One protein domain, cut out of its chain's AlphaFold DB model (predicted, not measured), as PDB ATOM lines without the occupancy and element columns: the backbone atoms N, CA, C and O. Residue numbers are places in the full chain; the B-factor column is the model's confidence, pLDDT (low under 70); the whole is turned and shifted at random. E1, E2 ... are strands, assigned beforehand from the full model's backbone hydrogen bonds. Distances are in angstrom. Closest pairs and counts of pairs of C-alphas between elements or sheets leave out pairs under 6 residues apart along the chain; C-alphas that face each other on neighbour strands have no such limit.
ATOM      1  N   SER A 350       4.773  59.709 -58.104       93.06
ATOM      2  CA  SER A 350       4.247  60.846 -58.838       93.06
ATOM      3  C   SER A 350       2.945  60.482 -59.532       93.06
ATOM      4  O   SER A 350       2.816  59.407 -60.125       93.06
ATOM      5  N   VAL A 351       1.978  61.393 -59.460       90.81
ATOM      6  CA  VAL A 351       0.671  61.236 -60.095       90.81
ATOM      7  C   VAL A 351       0.430  62.419 -61.028       90.81
ATOM      8  O   VAL A 351       0.585  63.582 -60.641       90.81
ATOM      9  N   LEU A 352       0.037  62.117 -62.267       93.62
ATOM     10  CA  LEU A 352      -0.418  63.072 -63.279       93.62
ATOM     11  C   LEU A 352      -1.921  62.863 -63.511       93.62
ATOM     12  O   LEU A 352      -2.294  62.231 -64.504       93.62
ATOM     13  N   PRO A 353      -2.782  63.323 -62.590       93.44
ATOM     14  CA  PRO A 353      -4.222  63.166 -62.720       93.44
ATOM     15  C   PRO A 353      -4.814  64.081 -63.797       93.44
ATOM     16  O   PRO A 353      -4.534  65.283 -63.840       93.44
ATOM     17  N   LEU A 354      -5.699  63.523 -64.618       94.75
ATOM     18  CA  LEU A 354      -6.565  64.236 -65.551       94.75
ATOM     19  C   LEU A 354      -8.036  63.978 -65.204       94.75
ATOM     20  O   LEU A 354      -8.403  62.857 -64.848       94.75
ATOM     21  N   ILE A 355      -8.868  65.003 -65.365       93.81
ATOM     22  CA  ILE A 355     -10.333  64.918 -65.342       93.81
ATOM     23  C   ILE A 355     -10.825  65.528 -66.659       93.81
ATOM     24  O   ILE A 355     -10.427  66.638 -67.018       93.81
ATOM     25  N   ASP A 356     -11.618  64.776 -67.422       92.12
ATOM     26  CA  ASP A 356     -12.172  65.168 -68.727       92.12
ATOM     27  C   ASP A 356     -11.111  65.708 -69.709       92.12
ATOM     28  O   ASP A 356     -11.283  66.716 -70.401       92.12
ATOM     29  N   GLY A 357      -9.954  65.035 -69.740       86.75
ATOM     30  CA  GLY A 357      -8.839  65.352 -70.634       86.75
ATOM     31  C   GLY A 357      -7.998  66.571 -70.233       86.75
ATOM     32  O   GLY A 357      -7.113  66.960 -70.997       86.75
ATOM     33  N   ARG A 358      -8.229  67.169 -69.056       90.19
ATOM     34  CA  ARG A 358      -7.453  68.305 -68.521       90.19
ATOM     35  C   ARG A 358      -6.769  67.939 -67.202       90.19
ATOM     36  O   ARG A 358      -7.316  67.112 -66.481       90.19
ATOM     37  N   PRO A 359      -5.614  68.542 -66.853       90.62
ATOM     38  CA  PRO A 359      -5.020  68.383 -65.523       90.62
ATOM     39  C   PRO A 359      -6.031  68.688 -64.417       90.62
ATOM     40  O   PRO A 359      -6.728  69.701 -64.498       90.62
ATOM     41  N   ALA A 360      -6.116  67.813 -63.411       90.31
ATOM     42  CA  ALA A 360      -6.998  68.030 -62.266       90.31
ATOM     43  C   ALA A 360      -6.599  69.308 -61.506       90.31
ATOM     44  O   ALA A 360      -5.409  69.618 -61.384       90.31
ATOM     45  N   ASP A 361      -7.578  70.042 -60.975       93.69
ATOM     46  CA  ASP A 361      -7.298  71.173 -60.088       93.69
ATOM     47  C   ASP A 361      -6.612  70.644 -58.810       93.69
ATOM     48  O   ASP A 361      -7.084  69.654 -58.243       93.69
ATOM     49  N   PRO A 362      -5.523  71.262 -58.311       91.94
ATOM     50  CA  PRO A 362      -4.898  70.850 -57.054       91.94
ATOM     51  C   PRO A 362      -5.864  70.759 -55.860       91.94
ATOM     52  O   PRO A 362      -5.662  69.934 -54.970       91.94
ATOM     53  N   GLN A 363      -6.942  71.550 -55.844       92.62
ATOM     54  CA  GLN A 363      -7.994  71.482 -54.820       92.62
ATOM     55  C   GLN A 363      -8.883  70.229 -54.925       92.62
ATOM     56  O   GLN A 363      -9.596  69.906 -53.981       92.62
ATOM     57  N   GLN A 364      -8.836  69.500 -56.042       93.38
ATOM     58  CA  GLN A 364      -9.545  68.233 -56.258       93.38
ATOM     59  C   GLN A 364      -8.676  67.012 -55.918       93.38
ATOM     60  O   GLN A 364      -9.017  65.886 -56.269       93.38
ATOM     61  N   ILE A 365      -7.520  67.203 -55.279       94.62
ATOM     62  CA  ILE A 365      -6.592  66.120 -54.944       94.62
ATOM     63  C   ILE A 365      -6.379  66.094 -53.438       94.62
ATOM     64  O   ILE A 365      -5.975  67.098 -52.859       94.62
ATOM     65  N   PHE A 366      -6.597  64.938 -52.819       94.50
ATOM     66  CA  PHE A 366      -6.521  64.763 -51.373       94.50
ATOM     67  C   PHE A 366      -5.490  63.697 -51.018       94.50
ATOM     68  O   PHE A 366      -5.592  62.548 -51.447       94.50
ATOM     69  N   ILE A 367      -4.501  64.079 -50.213       94.56
ATOM     70  CA  ILE A 367      -3.342  63.248 -49.889       94.56
ATOM     71  C   ILE A 367      -3.317  62.932 -48.392       94.56
ATOM     72  O   ILE A 367      -3.306  63.838 -47.551       94.56
ATOM     73  N   GLY A 368      -3.261  61.636 -48.076       94.31
ATOM     74  CA  GLY A 368      -3.129  61.111 -46.717       94.31
ATOM     75  C   GLY A 368      -4.322  61.418 -45.803       94.31
ATOM     76  O   GLY A 368      -5.275  62.100 -46.179       94.31
ATOM     77  N   ALA A 369      -4.264  60.968 -44.547       91.00
ATOM     78  CA  ALA A 369      -5.379  61.109 -43.601       91.00
ATOM     79  C   ALA A 369      -5.736  62.575 -43.279       91.00
ATOM     80  O   ALA A 369      -6.831  62.861 -42.796       91.00
ATOM     81  N   ALA A 370      -4.812  63.501 -43.542       85.62
ATOM     82  CA  ALA A 370      -5.016  64.935 -43.376       85.62
ATOM     83  C   ALA A 370      -5.810  65.581 -44.527       85.62
ATOM     84  O   ALA A 370      -6.246  66.719 -44.368       85.62
ATOM     85  N   GLY A 371      -5.981  64.892 -45.663       87.38
ATOM     86  CA  GLY A 371      -6.623  65.448 -46.856       87.38
ATOM     87  C   GLY A 371      -5.847  66.629 -47.442       87.38
ATOM     88  O   GLY A 371      -6.444  67.635 -47.804       87.38
ATOM     89  N   ALA A 372      -4.513  66.550 -47.470       89.75
ATOM     90  CA  ALA A 372      -3.674  67.643 -47.950       89.75
ATOM     91  C   ALA A 372      -3.782  67.813 -49.474       89.75
ATOM     92  O   ALA A 372      -3.859  66.826 -50.202       89.75
ATOM     93  N   HIS A 373      -3.709  69.058 -49.942       92.00
ATOM     94  CA  HIS A 373      -3.698  69.393 -51.366       92.00
ATOM     95  C   HIS A 373      -2.264  69.650 -51.858       92.00
ATOM     96  O   HIS A 373      -1.491  70.302 -51.145       92.00
ATOM     97  N   PRO A 374      -1.881  69.173 -53.057       89.31
ATOM     98  CA  PRO A 374      -0.594  69.506 -53.656       89.31
ATOM     99  C   PRO A 374      -0.544  70.972 -54.117       89.31
ATOM    100  O   PRO A 374      -1.568  71.628 -54.290       89.31
ATOM    101  N   ALA A 375       0.662  71.498 -54.352       82.00
ATOM    102  CA  ALA A 375       0.853  72.860 -54.870       82.00
ATOM    103  C   ALA A 375       0.587  72.988 -56.387       82.00
ATOM    104  O   ALA A 375       0.445  74.098 -56.894       82.00
ATOM    105  N   GLY A 376       0.535  71.865 -57.112       83.94
ATOM    106  CA  GLY A 376       0.370  71.802 -58.564       83.94
ATOM    107  C   GLY A 376       0.245  70.359 -59.069       83.94
ATOM    108  O   GLY A 376       0.330  69.418 -58.281       83.94
ATOM    109  N   VAL A 377       0.042  70.198 -60.378       83.81
ATOM    110  CA  VAL A 377      -0.032  68.903 -61.078       83.81
ATOM    111  C   VAL A 377       0.971  68.902 -62.245       83.81
ATOM    112  O   VAL A 377       0.926  69.845 -63.037       83.81
ATOM    113  N   PRO A 378       1.848  67.879 -62.401       86.06
ATOM    114  CA  PRO A 378       2.046  66.716 -61.522       86.06
ATOM    115  C   PRO A 378       2.468  67.060 -60.098       86.06
ATOM    116  O   PRO A 378       3.040  68.116 -59.842       86.06
ATOM    117  N   PHE A 379       2.262  66.104 -59.194       87.75
ATOM    118  CA  PHE A 379       2.844  66.130 -57.856       87.75
ATOM    119  C   PHE A 379       3.569  64.820 -57.556       87.75
ATOM    120  O   PHE A 379       3.281  63.784 -58.158       87.75
ATOM    121  N   LEU A 380       4.522  64.884 -56.628       90.31
ATOM    122  CA  LEU A 380       5.247  63.750 -56.066       90.31
ATOM    123  C   LEU A 380       4.868  63.631 -54.590       90.31
ATOM    124  O   LEU A 380       4.864  64.634 -53.873       90.31
ATOM    125  N   VAL A 381       4.563  62.422 -54.131       89.94
ATOM    126  CA  VAL A 381       4.211  62.160 -52.737       89.94
ATOM    127  C   VAL A 381       5.007  60.980 -52.183       89.94
ATOM    128  O   VAL A 381       5.120  59.930 -52.810       89.94
ATOM    129  N   SER A 382       5.568  61.162 -50.989       87.00
ATOM    130  CA  SER A 382       6.250  60.130 -50.205       87.00
ATOM    131  C   SER A 382       5.286  59.418 -49.249       87.00
ATOM    132  O   SER A 382       4.246  59.961 -48.860       87.00
ATOM    133  N   ALA A 383       5.625  58.189 -48.853       85.62
ATOM    134  CA  ALA A 383       4.749  57.333 -48.049       85.62
ATOM    135  C   ALA A 383       4.362  57.954 -46.691       85.62
ATOM    136  O   ALA A 383       3.240  57.782 -46.219       85.62
ATOM    137  N   ASP A 384       5.257  58.730 -46.073       81.44
ATOM    138  CA  ASP A 384       4.978  59.433 -44.816       81.44
ATOM    139  C   ASP A 384       3.896  60.515 -44.977       81.44
ATOM    140  O   ASP A 384       3.056  60.681 -44.091       81.44
ATOM    141  N   LYS A 385       3.878  61.223 -46.115       85.62
ATOM    142  CA  LYS A 385       2.890  62.271 -46.423       85.62
ATOM    143  C   LYS A 385       1.547  61.699 -46.850       85.62
ATOM    144  O   LYS A 385       0.511  62.271 -46.524       85.62
ATOM    145  N   ALA A 386       1.569  60.567 -47.544       90.00
ATOM    146  CA  ALA A 386       0.380  59.839 -47.967       90.00
ATOM    147  C   ALA A 386      -0.187  58.904 -46.886       90.00
ATOM    148  O   ALA A 386      -1.135  58.178 -47.160       90.00
ATOM    149  N   SER A 387       0.356  58.874 -45.666       91.44
ATOM    150  CA  SER A 387      -0.056  57.873 -44.680       91.44
ATOM    151  C   SER A 387      -1.531  58.018 -44.264       91.44
ATOM    152  O   SER A 387      -1.967  59.075 -43.793       91.44
ATOM    153  N   GLY A 388      -2.283  56.920 -44.399       92.25
ATOM    154  CA  GLY A 388      -3.690  56.784 -44.010       92.25
ATOM    155  C   GLY A 388      -4.691  57.363 -45.017       92.25
ATOM    156  O   GLY A 388      -4.423  58.358 -45.680       92.25
ATOM    157  N   ARG A 389      -5.875  56.747 -45.121       93.44
ATOM    158  CA  ARG A 389      -6.914  57.134 -46.094       93.44
ATOM    159  C   ARG A 389      -7.470  58.548 -45.821       93.44
ATOM    160  O   ARG A 389      -7.884  58.795 -44.683       93.44
ATOM    161  N   PRO A 390      -7.539  59.451 -46.821       92.62
ATOM    162  CA  PRO A 390      -8.206  60.744 -46.681       92.62
ATOM    163  C   PRO A 390      -9.713  60.571 -46.428       92.62
ATOM    164  O   PRO A 390     -10.320  59.625 -46.938       92.62
ATOM    165  N   PRO A 391     -10.354  61.473 -45.667       83.19
ATOM    166  CA  PRO A 391     -11.805  61.467 -45.520       83.19
ATOM    167  C   PRO A 391     -12.471  62.034 -46.785       83.19
ATOM    168  O   PRO A 391     -12.316  63.219 -47.067       83.19
ATOM    169  N   TYR A 392     -13.228  61.215 -47.523       88.69
ATOM    170  CA  TYR A 392     -14.024  61.657 -48.678       88.69
ATOM    171  C   TYR A 392     -15.296  60.820 -48.879       88.69
ATOM    172  O   TYR A 392     -15.410  59.708 -48.356       88.69
ATOM    173  N   ASN A 393     -16.257  61.372 -49.621       87.88
ATOM    174  CA  ASN A 393     -17.516  60.749 -50.016       87.88
ATOM    175  C   ASN A 393     -17.628  60.692 -51.556       87.88
ATOM    176  O   ASN A 393     -17.873  61.733 -52.169       87.88
ATOM    177  N   PRO A 394     -17.563  59.501 -52.180       83.50
ATOM    178  CA  PRO A 394     -17.603  59.354 -53.642       83.50
ATOM    179  C   PRO A 394     -18.808  60.006 -54.340       83.50
ATOM    180  O   PRO A 394     -18.705  60.482 -55.467       83.50
ATOM    181  N   GLY A 395     -19.957  60.083 -53.657       81.50
ATOM    182  CA  GLY A 395     -21.180  60.689 -54.196       81.50
ATOM    183  C   GLY A 395     -21.290  62.208 -54.043       81.50
ATOM    184  O   GLY A 395     -22.332  62.756 -54.395       81.50
ATOM    185  N   ALA A 396     -20.288  62.876 -53.467       84.69
ATOM    186  CA  ALA A 396     -20.296  64.325 -53.242       84.69
ATOM    187  C   ALA A 396     -18.953  65.007 -53.543       84.69
ATOM    188  O   ALA A 396     -18.943  66.187 -53.891       84.69
ATOM    189  N   ASP A 397     -17.842  64.282 -53.419       89.56
ATOM    190  CA  ASP A 397     -16.494  64.815 -53.575       89.56
ATOM    191  C   ASP A 397     -15.905  64.352 -54.914       89.56
ATOM    192  O   ASP A 397     -15.613  63.172 -55.107       89.56
ATOM    193  N   LEU A 398     -15.750  65.297 -55.843       92.19
ATOM    194  CA  LEU A 398     -15.109  65.091 -57.142       92.19
ATOM    195  C   LEU A 398     -13.589  65.219 -56.997       92.19
ATOM    196  O   LEU A 398     -13.108  66.282 -56.591       92.19
ATOM    197  N   GLY A 399     -12.827  64.190 -57.377       93.69
ATOM    198  CA  GLY A 399     -11.370  64.293 -57.339       93.69
ATOM    199  C   GLY A 399     -10.591  62.987 -57.271       93.69
ATOM    200  O   GLY A 399     -11.139  61.906 -57.466       93.69
ATOM    201  N   TYR A 400      -9.294  63.124 -56.980       96.19
ATOM    202  CA  TYR A 400      -8.350  62.034 -56.727       96.19
ATOM    203  C   TYR A 400      -7.983  61.956 -55.243       96.19
ATOM    204  O   TYR A 400      -7.726  62.968 -54.589       96.19
ATOM    205  N   PHE A 401      -7.866  60.738 -54.730       95.81
ATOM    206  CA  PHE A 401      -7.617  60.433 -53.328       95.81
ATOM    207  C   PHE A 401      -6.421  59.491 -53.235       95.81
ATOM    208  O   PHE A 401      -6.481  58.350 -53.689       95.81
ATOM    209  N   VAL A 402      -5.321  59.984 -52.667       96.38
ATOM    210  CA  VAL A 402      -4.034  59.283 -52.654       96.38
ATOM    211  C   VAL A 402      -3.609  58.992 -51.227       96.38
ATOM    212  O   VAL A 402      -3.458  59.907 -50.414       96.38
ATOM    213  N   TRP A 403      -3.383  57.719 -50.913       96.12
ATOM    214  CA  TRP A 403      -2.831  57.332 -49.621       96.12
ATOM    215  C   TRP A 403      -1.989  56.066 -49.680       96.12
ATOM    216  O   TRP A 403      -1.941  55.365 -50.685       96.12
ATOM    217  N   THR A 404      -1.337  55.765 -48.565       93.69
ATOM    218  CA  THR A 404      -0.702  54.478 -48.316       93.69
ATOM    219  C   THR A 404      -1.038  53.954 -46.925       93.69
ATOM    220  O   THR A 404      -1.211  54.718 -45.965       93.69
ATOM    221  N   ASP A 405      -1.158  52.636 -46.820       91.81
ATOM    222  CA  ASP A 405      -1.296  51.899 -45.572       91.81
ATOM    223  C   ASP A 405      -0.531  50.560 -45.627       91.81
ATOM    224  O   ASP A 405       0.339  50.353 -46.469       91.81
ATOM    225  N   GLN A 406      -0.806  49.642 -44.694       85.75
ATOM    226  CA  GLN A 406      -0.116  48.345 -44.620       85.75
ATOM    227  C   GLN A 406      -0.332  47.451 -45.852       85.75
ATOM    228  O   GLN A 406       0.423  46.497 -46.036       85.75
ATOM    229  N   SER A 407      -1.366  47.715 -46.655       85.69
ATOM    230  CA  SER A 407      -1.688  46.953 -47.861       85.69
ATOM    231  C   SER A 407      -1.024  47.498 -49.129       85.69
ATOM    232  O   SER A 407      -0.891  46.750 -50.097       85.69
ATOM    233  N   GLY A 408      -0.525  48.737 -49.099       88.62
ATOM    234  CA  GLY A 408       0.188  49.360 -50.208       88.62
ATOM    235  C   GLY A 408      -0.175  50.829 -50.390       88.62
ATOM    236  O   GLY A 408      -0.531  51.535 -49.448       88.62
ATOM    237  N   TRP A 409      -0.017  51.297 -51.617       94.75
ATOM    238  CA  TRP A 409      -0.461  52.583 -52.123       94.75
ATOM    239  C   TRP A 409      -1.820  52.452 -52.799       94.75
ATOM    240  O   TRP A 409      -2.110  51.454 -53.456       94.75
ATOM    241  N   HIS A 410      -2.598  53.518 -52.688       95.62
ATOM    242  CA  HIS A 410      -3.935  53.635 -53.238       95.62
ATOM    243  C   HIS A 410      -4.056  54.986 -53.933       95.62
ATOM    244  O   HIS A 410      -3.765  56.029 -53.339       95.62
ATOM    245  N   VAL A 411      -4.476  54.964 -55.194       96.19
ATOM    246  CA  VAL A 411      -4.854  56.153 -55.961       96.19
ATOM    247  C   VAL A 411      -6.255  55.904 -56.478       96.19
ATOM    248  O   VAL A 411      -6.439  55.194 -57.463       96.19
ATOM    249  N   HIS A 412      -7.241  56.430 -55.766       95.75
ATOM    250  CA  HIS A 412      -8.654  56.289 -56.115       95.75
ATOM    251  C   HIS A 412      -9.189  57.609 -56.654       95.75
ATOM    252  O   HIS A 412      -8.612  58.668 -56.404       95.75
ATOM    253  N   TRP A 413     -10.283  57.560 -57.398       94.88
ATOM    254  CA  TRP A 413     -10.947  58.722 -57.965       94.88
ATOM    255  C   TRP A 413     -12.465  58.545 -57.957       94.88
ATOM    256  O   TRP A 413     -12.983  57.435 -58.076       94.88
ATOM    257  N   ALA A 414     -13.183  59.655 -57.783       94.19
ATOM    258  CA  ALA A 414     -14.640  59.655 -57.685       94.19
ATOM    259  C   ALA A 414     -15.261  60.841 -58.428       94.19
ATOM    260  O   ALA A 414     -14.704  61.940 -58.428       94.19
ATOM    261  N   GLY A 415     -16.431  60.612 -59.037       88.25
ATOM    262  CA  GLY A 415     -17.141  61.574 -59.892       88.25
ATOM    263  C   GLY A 415     -17.993  62.615 -59.152       88.25
ATOM    264  O   GLY A 415     -18.559  63.501 -59.787       88.25
ATOM    265  N   GLY A 416     -18.119  62.534 -57.823       86.19
ATOM    266  CA  GLY A 416     -18.841  63.532 -57.027       86.19
ATOM    267  C   GLY A 416     -20.346  63.627 -57.321       86.19
ATOM    268  O   GLY A 416     -20.953  64.667 -57.067       86.19
ATOM    269  N   GLY A 417     -20.960  62.565 -57.852       83.62
ATOM    270  CA  GLY A 417     -22.379  62.518 -58.217       83.62
ATOM    271  C   GLY A 417     -22.675  62.740 -59.707       83.62
ATOM    272  O   GLY A 417     -23.820  62.530 -60.117       83.62
ATOM    273  N   GLU A 418     -21.676  63.099 -60.520       85.19
ATOM    274  CA  GLU A 418     -21.777  63.260 -61.979       85.19
ATOM    275  C   GLU A 418     -20.821  62.309 -62.726       85.19
ATOM    276  O   GLU A 418     -20.017  61.607 -62.116       85.19
ATOM    277  N   ALA A 419     -20.972  62.205 -64.051       88.75
ATOM    278  CA  ALA A 419     -20.153  61.315 -64.874       88.75
ATOM    279  C   ALA A 419     -18.920  62.047 -65.420       88.75
ATOM    280  O   ALA A 419     -19.077  63.067 -66.092       88.75
ATOM    281  N   HIS A 420     -17.728  61.494 -65.188       92.50
ATOM    282  CA  HIS A 420     -16.448  62.080 -65.608       92.50
ATOM    283  C   HIS A 420     -15.500  61.019 -66.180       92.50
ATOM    284  O   HIS A 420     -15.549  59.848 -65.801       92.50
ATOM    285  N   GLU A 421     -14.614  61.427 -67.092       93.56
ATOM    286  CA  GLU A 421     -13.480  60.600 -67.518       93.56
ATOM    287  C   GLU A 421     -12.251  60.921 -66.660       93.56
ATOM    288  O   GLU A 421     -11.731  62.039 -66.683       93.56
ATOM    289  N   PHE A 422     -11.745  59.918 -65.950       95.81
ATOM    290  CA  PHE A 422     -10.490  59.981 -65.215       95.81
ATOM    291  C   PHE A 422      -9.396  59.297 -66.021       95.81
ATOM    292  O   PHE A 422      -9.558  58.186 -66.523       95.81
ATOM    293  N   ALA A 423      -8.256  59.953 -66.161       95.81
ATOM    294  CA  ALA A 423      -7.096  59.364 -66.809       95.81
ATOM    295  C   ALA A 423      -5.826  59.922 -66.194       95.81
ATOM    296  O   ALA A 423      -5.825  61.011 -65.632       95.81
ATOM    297  N   GLY A 424      -4.711  59.224 -66.338       93.56
ATOM    298  CA  GLY A 424      -3.466  59.771 -65.831       93.56
ATOM    299  C   GLY A 424      -2.293  58.829 -65.908       93.56
ATOM    300  O   GLY A 424      -2.395  57.704 -66.408       93.56
ATOM    301  N   TRP A 425      -1.173  59.329 -65.402       94.81
ATOM    302  CA  TRP A 425       0.032  58.543 -65.182       94.81
ATOM    303  C   TRP A 425       0.318  58.403 -63.696       94.81
ATOM    304  O   TRP A 425       0.195  59.354 -62.927       94.81
ATOM    305  N   LEU A 426       0.745  57.205 -63.337       92.31
ATOM    306  CA  LEU A 426       1.349  56.838 -62.075       92.31
ATOM    307  C   LEU A 426       2.813  56.521 -62.359       92.31
ATOM    308  O   LEU A 426       3.092  55.652 -63.185       92.31
ATOM    309  N   ILE A 427       3.739  57.218 -61.712       92.12
ATOM    310  CA  ILE A 427       5.177  57.024 -61.910       92.12
ATOM    311  C   ILE A 427       5.825  56.902 -60.536       92.12
ATOM    312  O   ILE A 427       5.874  57.870 -59.787       92.12
ATOM    313  N   SER A 428       6.307  55.716 -60.185       89.88
ATOM    314  CA  SER A 428       7.136  55.519 -58.997       89.88
ATOM    315  C   SER A 428       8.578  55.937 -59.281       89.88
ATOM    316  O   SER A 428       9.067  55.772 -60.396       89.88
ATOM    317  N   LEU A 429       9.270  56.458 -58.264       83.38
ATOM    318  CA  LEU A 429      10.731  56.592 -58.309       83.38
ATOM    319  C   LEU A 429      11.451  55.238 -58.150       83.38
ATOM    320  O   LEU A 429      12.636  55.144 -58.447       83.38
ATOM    321  N   GLY A 430      10.736  54.198 -57.714       85.62
ATOM    322  CA  GLY A 430      11.185  52.808 -57.672       85.62
ATOM    323  C   GLY A 430      10.322  51.900 -58.557       85.62
ATOM    324  O   GLY A 430       9.832  52.297 -59.613       85.62
ATOM    325  N   GLU A 431      10.126  50.653 -58.132       87.38
ATOM    326  CA  GLU A 431       9.318  49.664 -58.847       87.38
ATOM    327  C   GLU A 431       7.860  49.666 -58.374       87.38
ATOM    328  O   GLU A 431       7.574  49.474 -57.189       87.38
ATOM    329  N   LEU A 432       6.931  49.773 -59.322       88.62
ATOM    330  CA  LEU A 432       5.529  49.433 -59.144       88.62
ATOM    331  C   LEU A 432       5.361  47.910 -59.146       88.62
ATOM    332  O   LEU A 432       5.650  47.220 -60.125       88.62
ATOM    333  N   ARG A 433       4.835  47.375 -58.048       89.19
ATOM    334  CA  ARG A 433       4.539  45.953 -57.865       89.19
ATOM    335  C   ARG A 433       3.051  45.764 -57.614       89.19
ATOM    336  O   ARG A 433       2.417  46.585 -56.962       89.19
ATOM    337  N   ASN A 434       2.504  44.644 -58.086       89.81
ATOM    338  CA  ASN A 434       1.123  44.232 -57.819       89.81
ATOM    339  C   ASN A 434       0.065  45.308 -58.141       89.81
ATOM    340  O   ASN A 434      -0.881  45.458 -57.378       89.81
ATOM    341  N   VAL A 435       0.217  46.047 -59.249       93.19
ATOM    342  CA  VAL A 435      -0.784  47.042 -59.673       93.19
ATOM    343  C   VAL A 435      -2.100  46.335 -60.002       93.19
ATOM    344  O   VAL A 435      -2.134  45.449 -60.858       93.19
ATOM    345  N   GLN A 436      -3.166  46.708 -59.307       94.38
ATOM    346  CA  GLN A 436      -4.505  46.146 -59.431       94.38
ATOM    347  C   GLN A 436      -5.528  47.267 -59.583       94.38
ATOM    348  O   GLN A 436      -5.418  48.309 -58.944       94.38
ATOM    349  N   GLY A 437      -6.526  47.041 -60.436       92.25
ATOM    350  CA  GLY A 437      -7.677  47.928 -60.549       92.25
ATOM    351  C   GLY A 437      -8.627  47.737 -59.375       92.25
ATOM    352  O   GLY A 437      -8.905  46.601 -58.988       92.25
ATOM    353  N   TYR A 438      -9.138  48.839 -58.851       93.44
ATOM    354  CA  TYR A 438     -10.191  48.883 -57.851       93.44
ATOM    355  C   TYR A 438     -11.477  49.369 -58.530       93.44
ATOM    356  O   TYR A 438     -11.453  50.403 -59.191       93.44
ATOM    357  N   ASN A 439     -12.548  48.577 -58.418       91.00
ATOM    358  CA  ASN A 439     -13.892  48.793 -58.986       91.00
ATOM    359  C   ASN A 439     -14.043  49.019 -60.508       91.00
ATOM    360  O   ASN A 439     -15.170  48.962 -60.974       91.00
ATOM    361  N   LEU A 440     -12.950  49.077 -61.277       90.25
ATOM    362  CA  LEU A 440     -12.957  49.297 -62.733       90.25
ATOM    363  C   LEU A 440     -14.017  48.478 -63.504       90.25
ATOM    364  O   LEU A 440     -14.015  47.237 -63.467       90.25
ATOM    365  N   GLU A 441     -14.863  49.158 -64.281       88.12
ATOM    366  CA  GLU A 441     -15.906  48.542 -65.094       88.12
ATOM    367  C   GLU A 441     -15.436  48.140 -66.504       88.12
ATOM    368  O   GLU A 441     -14.288  48.297 -66.930       88.12
ATOM    369  N   ALA A 442     -16.349  47.535 -67.270       80.44
ATOM    370  CA  ALA A 442     -16.082  47.102 -68.635       80.44
ATOM    371  C   ALA A 442     -15.866  48.306 -69.573       80.44
ATOM    372  O   ALA A 442     -16.824  48.890 -70.075       80.44
ATOM    373  N   GLY A 443     -14.602  48.610 -69.868       79.88
ATOM    374  CA  GLY A 443     -14.190  49.769 -70.669       79.88
ATOM    375  C   GLY A 443     -13.053  50.551 -70.014       79.88
ATOM    376  O   GLY A 443     -12.299  51.227 -70.717       79.88
ATOM    377  N   ASP A 444     -12.886  50.363 -68.707       91.62
ATOM    378  CA  ASP A 444     -11.836  50.965 -67.904       91.62
ATOM    379  C   ASP A 444     -10.609  50.065 -67.857       91.62
ATOM    380  O   ASP A 444     -10.662  48.850 -68.089       91.62
ATOM    381  N   GLY A 445      -9.460  50.658 -67.564       91.44
ATOM    382  CA  GLY A 445      -8.253  49.873 -67.424       91.44
ATOM    383  C   GLY A 445      -6.999  50.688 -67.219       91.44
ATOM    384  O   GLY A 445      -6.970  51.919 -67.259       91.44
ATOM    385  N   PHE A 446      -5.917  49.947 -67.034       94.81
ATOM    386  CA  PHE A 446      -4.581  50.492 -66.941       94.81
ATOM    387  C   PHE A 446      -3.594  49.636 -67.730       94.81
ATOM    388  O   PHE A 446      -3.828  48.458 -68.001       94.81
ATOM    389  N   VAL A 447      -2.478  50.251 -68.103       92.38
ATOM    390  CA  VAL A 447      -1.348  49.616 -68.780       92.38
ATOM    391  C   VAL A 447      -0.084  49.998 -68.029       92.38
ATOM    392  O   VAL A 447       0.173  51.181 -67.813       92.38
ATOM    393  N   THR A 448       0.709  49.010 -67.627       89.75
ATOM    394  CA  THR A 448       2.027  49.237 -67.025       89.75
ATOM    395  C   THR A 448       3.096  49.393 -68.108       89.75
ATOM    396  O   THR A 448       3.076  48.710 -69.132       89.75
ATOM    397  N   TYR A 449       4.031  50.311 -67.885       80.38
ATOM    398  CA  TYR A 449       5.140  50.630 -68.779       80.38
ATOM    399  C   TYR A 449       6.452  50.475 -68.013       80.38
ATOM    400  O   TYR A 449       6.793  51.295 -67.159       80.38
ATOM    401  N   GLY A 450       7.191  49.408 -68.316       83.75
ATOM    402  CA  GLY A 450       8.390  49.060 -67.555       83.75
ATOM    403  C   GLY A 450       8.085  48.798 -66.070       83.75
ATOM    404  O   GLY A 450       6.935  48.525 -65.718       83.75
ATOM    405  N   PRO A 451       9.100  48.858 -65.192       84.38
ATOM    406  CA  PRO A 451       8.919  48.563 -63.775       84.38
ATOM    407  C   PRO A 451       8.335  49.731 -62.972       84.38
ATOM    408  O   PRO A 451       7.879  49.498 -61.864       84.38
ATOM    409  N   ALA A 452       8.342  50.965 -63.485       87.88
ATOM    410  CA  ALA A 452       8.108  52.166 -62.673       87.88
ATOM    411  C   ALA A 452       6.833  52.950 -63.021       87.88
ATOM    412  O   ALA A 452       6.449  53.833 -62.260       87.88
ATOM    413  N   ALA A 453       6.163  52.664 -64.144       91.88
ATOM    414  CA  ALA A 453       5.040  53.481 -64.601       91.88
ATOM    415  C   ALA A 453       3.774  52.675 -64.907       91.88
ATOM    416  O   ALA A 453       3.825  51.542 -65.385       91.88
ATOM    417  N   ALA A 454       2.618  53.293 -64.685       92.44
ATOM    418  CA  ALA A 454       1.322  52.814 -65.138       92.44
ATOM    419  C   ALA A 454       0.492  53.982 -65.676       92.44
ATOM    420  O   ALA A 454       0.465  55.061 -65.090       92.44
ATOM    421  N   ARG A 455      -0.206  53.770 -66.789       94.75
ATOM    422  CA  ARG A 455      -1.204  54.702 -67.315       94.75
ATOM    423  C   ARG A 455      -2.580  54.113 -67.092       94.75
ATOM    424  O   ARG A 455      -2.781  52.951 -67.429       94.75
ATOM    425  N   PHE A 456      -3.523  54.904 -66.608       94.62
ATOM    426  CA  PHE A 456      -4.905  54.472 -66.412       94.62
ATOM    427  C   PHE A 456      -5.887  55.377 -67.149       94.62
ATOM    428  O   PHE A 456      -5.581  56.531 -67.471       94.62
ATOM    429  N   ARG A 457      -7.059  54.816 -67.435       94.38
ATOM    430  CA  ARG A 457      -8.248  55.509 -67.920       94.38
ATOM    431  C   ARG A 457      -9.480  54.784 -67.379       94.38
ATOM    432  O   ARG A 457      -9.557  53.564 -67.502       94.38
ATOM    433  N   SER A 458     -10.416  55.534 -66.820       93.75
ATOM    434  CA  SER A 458     -11.679  55.036 -66.281       93.75
ATOM    435  C   SER A 458     -12.797  56.060 -66.509       93.75
ATOM    436  O   SER A 458     -12.552  57.271 -66.494       93.75
ATOM    437  N   HIS A 459     -14.015  55.586 -66.755       92.31
ATOM    438  CA  HIS A 459     -15.219  56.399 -66.840       92.31
ATOM    439  C   HIS A 459     -16.130  56.138 -65.639       92.31
ATOM    440  O   HIS A 459     -16.884  55.175 -65.625       92.31
ATOM    441  N   VAL A 460     -16.131  57.056 -64.674       88.12
ATOM    442  CA  VAL A 460     -16.895  56.906 -63.429       88.12
ATOM    443  C   VAL A 460     -18.271  57.546 -63.579       88.12
ATOM    444  O   VAL A 460     -18.367  58.733 -63.903       88.12
ATOM    445  N   ALA A 461     -19.344  56.789 -63.319       78.75
ATOM    446  CA  ALA A 461     -20.723  57.256 -63.465       78.75
ATOM    447  C   ALA A 461     -21.411  57.545 -62.115       78.75
ATOM    448  O   ALA A 461     -21.804  56.644 -61.378       78.75
ATOM    449  N   GLY A 462     -21.689  58.819 -61.826       75.19
ATOM    450  CA  GLY A 462     -22.535  59.199 -60.693       75.19
ATOM    451  C   GLY A 462     -21.801  59.134 -59.351       75.19
ATOM    452  O   GLY A 462     -20.883  59.910 -59.118       75.19
ATOM    453  N   ALA A 463     -22.244  58.266 -58.436       77.94
ATOM    454  CA  ALA A 463     -21.687  58.157 -57.078       77.94
ATOM    455  C   ALA A 463     -20.630  57.047 -56.929       77.94
ATOM    456  O   ALA A 463     -20.403  56.582 -55.810       77.94
ATOM    457  N   ASP A 464     -20.059  56.595 -58.047       83.81
ATOM    458  CA  ASP A 464     -19.099  55.493 -58.078       83.81
ATOM    459  C   ASP A 464     -17.664  55.919 -57.718       83.81
ATOM    460  O   ASP A 464     -17.324  57.108 -57.729       83.81
ATOM    461  N   GLU A 465     -16.844  54.931 -57.362       90.38
ATOM    462  CA  GLU A 465     -15.447  55.051 -56.916       90.38
ATOM    463  C   GLU A 465     -14.608  54.013 -57.652       90.38
ATOM    464  O   GLU A 465     -14.815  52.822 -57.435       90.38
ATOM    465  N   ASP A 466     -13.615  54.473 -58.409       94.75
ATOM    466  CA  ASP A 466     -12.638  53.638 -59.109       94.75
ATOM    467  C   ASP A 466     -11.221  53.925 -58.607       94.75
ATOM    468  O   ASP A 466     -10.963  54.938 -57.955       94.75
ATOM    469  N   GLY A 467     -10.260  53.053 -58.907       95.00
ATOM    470  CA  GLY A 467      -8.886  53.313 -58.498       95.00
ATOM    471  C   GLY A 467      -7.841  52.309 -58.951       95.00
ATOM    472  O   GLY A 467      -8.120  51.332 -59.646       95.00
ATOM    473  N   LEU A 468      -6.610  52.556 -58.504       96.44
ATOM    474  CA  LEU A 468      -5.503  51.611 -58.535       96.44
ATOM    475  C   LEU A 468      -4.944  51.382 -57.130       96.44
ATOM    476  O   LEU A 468      -4.608  52.338 -56.427       96.44
ATOM    477  N   ASP A 469      -4.746  50.109 -56.799       96.00
ATOM    478  CA  ASP A 469      -4.018  49.645 -55.620       96.00
ATOM    479  C   ASP A 469      -2.696  49.009 -56.065       96.00
ATOM    480  O   ASP A 469      -2.659  48.233 -57.021       96.00
ATOM    481  N   PHE A 470      -1.583  49.347 -55.417       94.62
ATOM    482  CA  PHE A 470      -0.258  48.870 -55.822       94.62
ATOM    483  C   PHE A 470       0.751  48.952 -54.675       94.62
ATOM    484  O   PHE A 470       0.506  49.560 -53.645       94.62
ATOM    485  N   ALA A 471       1.928  48.362 -54.845       90.94
ATOM    486  CA  ALA A 471       3.083  48.607 -53.990       90.94
ATOM    487  C   ALA A 471       4.146  49.370 -54.781       90.94
ATOM    488  O   ALA A 471       4.285  49.179 -55.986       90.94
ATOM    489  N   SER A 472       4.907  50.219 -54.100       89.94
ATOM    490  CA  SER A 472       5.992  50.999 -54.691       89.94
ATOM    491  C   SER A 472       7.243  50.726 -53.876       89.94
ATOM    492  O   SER A 472       7.240  51.027 -52.688       89.94
ATOM    493  N   ARG A 473       8.282  50.111 -54.449       88.00
ATOM    494  CA  ARG A 473       9.472  49.675 -53.693       88.00
ATOM    495  C   ARG A 473      10.764  50.177 -54.314       88.00
ATOM    496  O   ARG A 473      10.928  50.092 -55.527       88.00
ATOM    497  N   TRP A 474      11.713  50.612 -53.487       86.44
ATOM    498  CA  TRP A 474      13.081  50.829 -53.962       86.44
ATOM    499  C   TRP A 474      13.708  49.483 -54.371       86.44
ATOM    500  O   TRP A 474      13.600  48.517 -53.598       86.44
TER     501      TRP A 474
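Overview. This is residues 350 to 474 of the 1197 residues of the protein "Fibronectin type-III domain-containing protein" of Chloroflexi bacterium HGW-Chloroflexi-1 (UniProt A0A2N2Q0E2). Two five-stranded sheets lie face to face as a sandwich, with their strands running nearly along one another, at 13 degrees from sheet to sheet. One sheet holds E2, E4, E5, E10 and E7, the other E3, E1, E6, E9 and E8, and the long links loop round the edge where the short strands E2 and E3 lie. The printed part has 125 residues with ten named strands, E1 to E10 in chain order, and no named helix; the class is all strand. The first sheet, in the order E2 E4 E5 E10 E7, is mixed, and the second, in the order E3 E1 E6 E9 E8, is antiparallel. The whole is compact and rounded, with a radius of gyration of the C-alphas of 13.0 A and spans of 38 by 31 by 25 A.

Arrangement. In the first sheet, E4, residues 398 to 405, and E5, residues 408 to 415, form an antiparallel hairpin, with N 401 and O 412 2.8 A apart. E2, residues 365 to 367, is an edge strand parallel to E4, with N 366 and O 400 2.9 A apart. E10, residues 465 to 473, is antiparallel to E5, with N 409 and O 470 2.7 A apart. E7, residues 431 to 438, is the other edge strand, antiparallel to E10, with N 433 and O 471 2.8 A apart; it bends by 57 degrees at residue 434. In the second sheet, E6, residues 420 to 428, is antiparallel to E1, residues 350 to 355, with N 350 and O 427 2.7 A apart. E6 is also antiparallel to E9, residues 453 to 460, with N 422 and O 458 2.8 A apart. E8, residues 445 to 449, is an edge strand and forms a hairpin with E9, with N 447 and O 455 2.8 A apart. E3, residues 379 to 381, meets E1 only at a point, where C-alphas 380 and 350 are 4.1 A apart. Between the sheets, the closest C-alphas of E5 and E9 are those of Gly 415 and Val 460, 5.9 A apart.

Along the chain. E1 begins at C-alpha 350 (4.247, 60.846, -58.838) and E10 ends at C-alpha 473 (9.472, 49.675, -53.693). From first to last C-alpha, E10 is 25.7 A long, E6 25.4 A, E5 23.3 A, E4 22.3 A and E9 22.2 A.

Size, cuts and confidence. The C-alphas of Glu 418 and Trp 474, the two farthest apart, are 37.9 A apart. The printed part has no cut. The links E2 to E3 and E3 to E4 are long, with 11 and 16 residues. The mean pLDDT of the printed part is 90.1, and no printed residue is under 70.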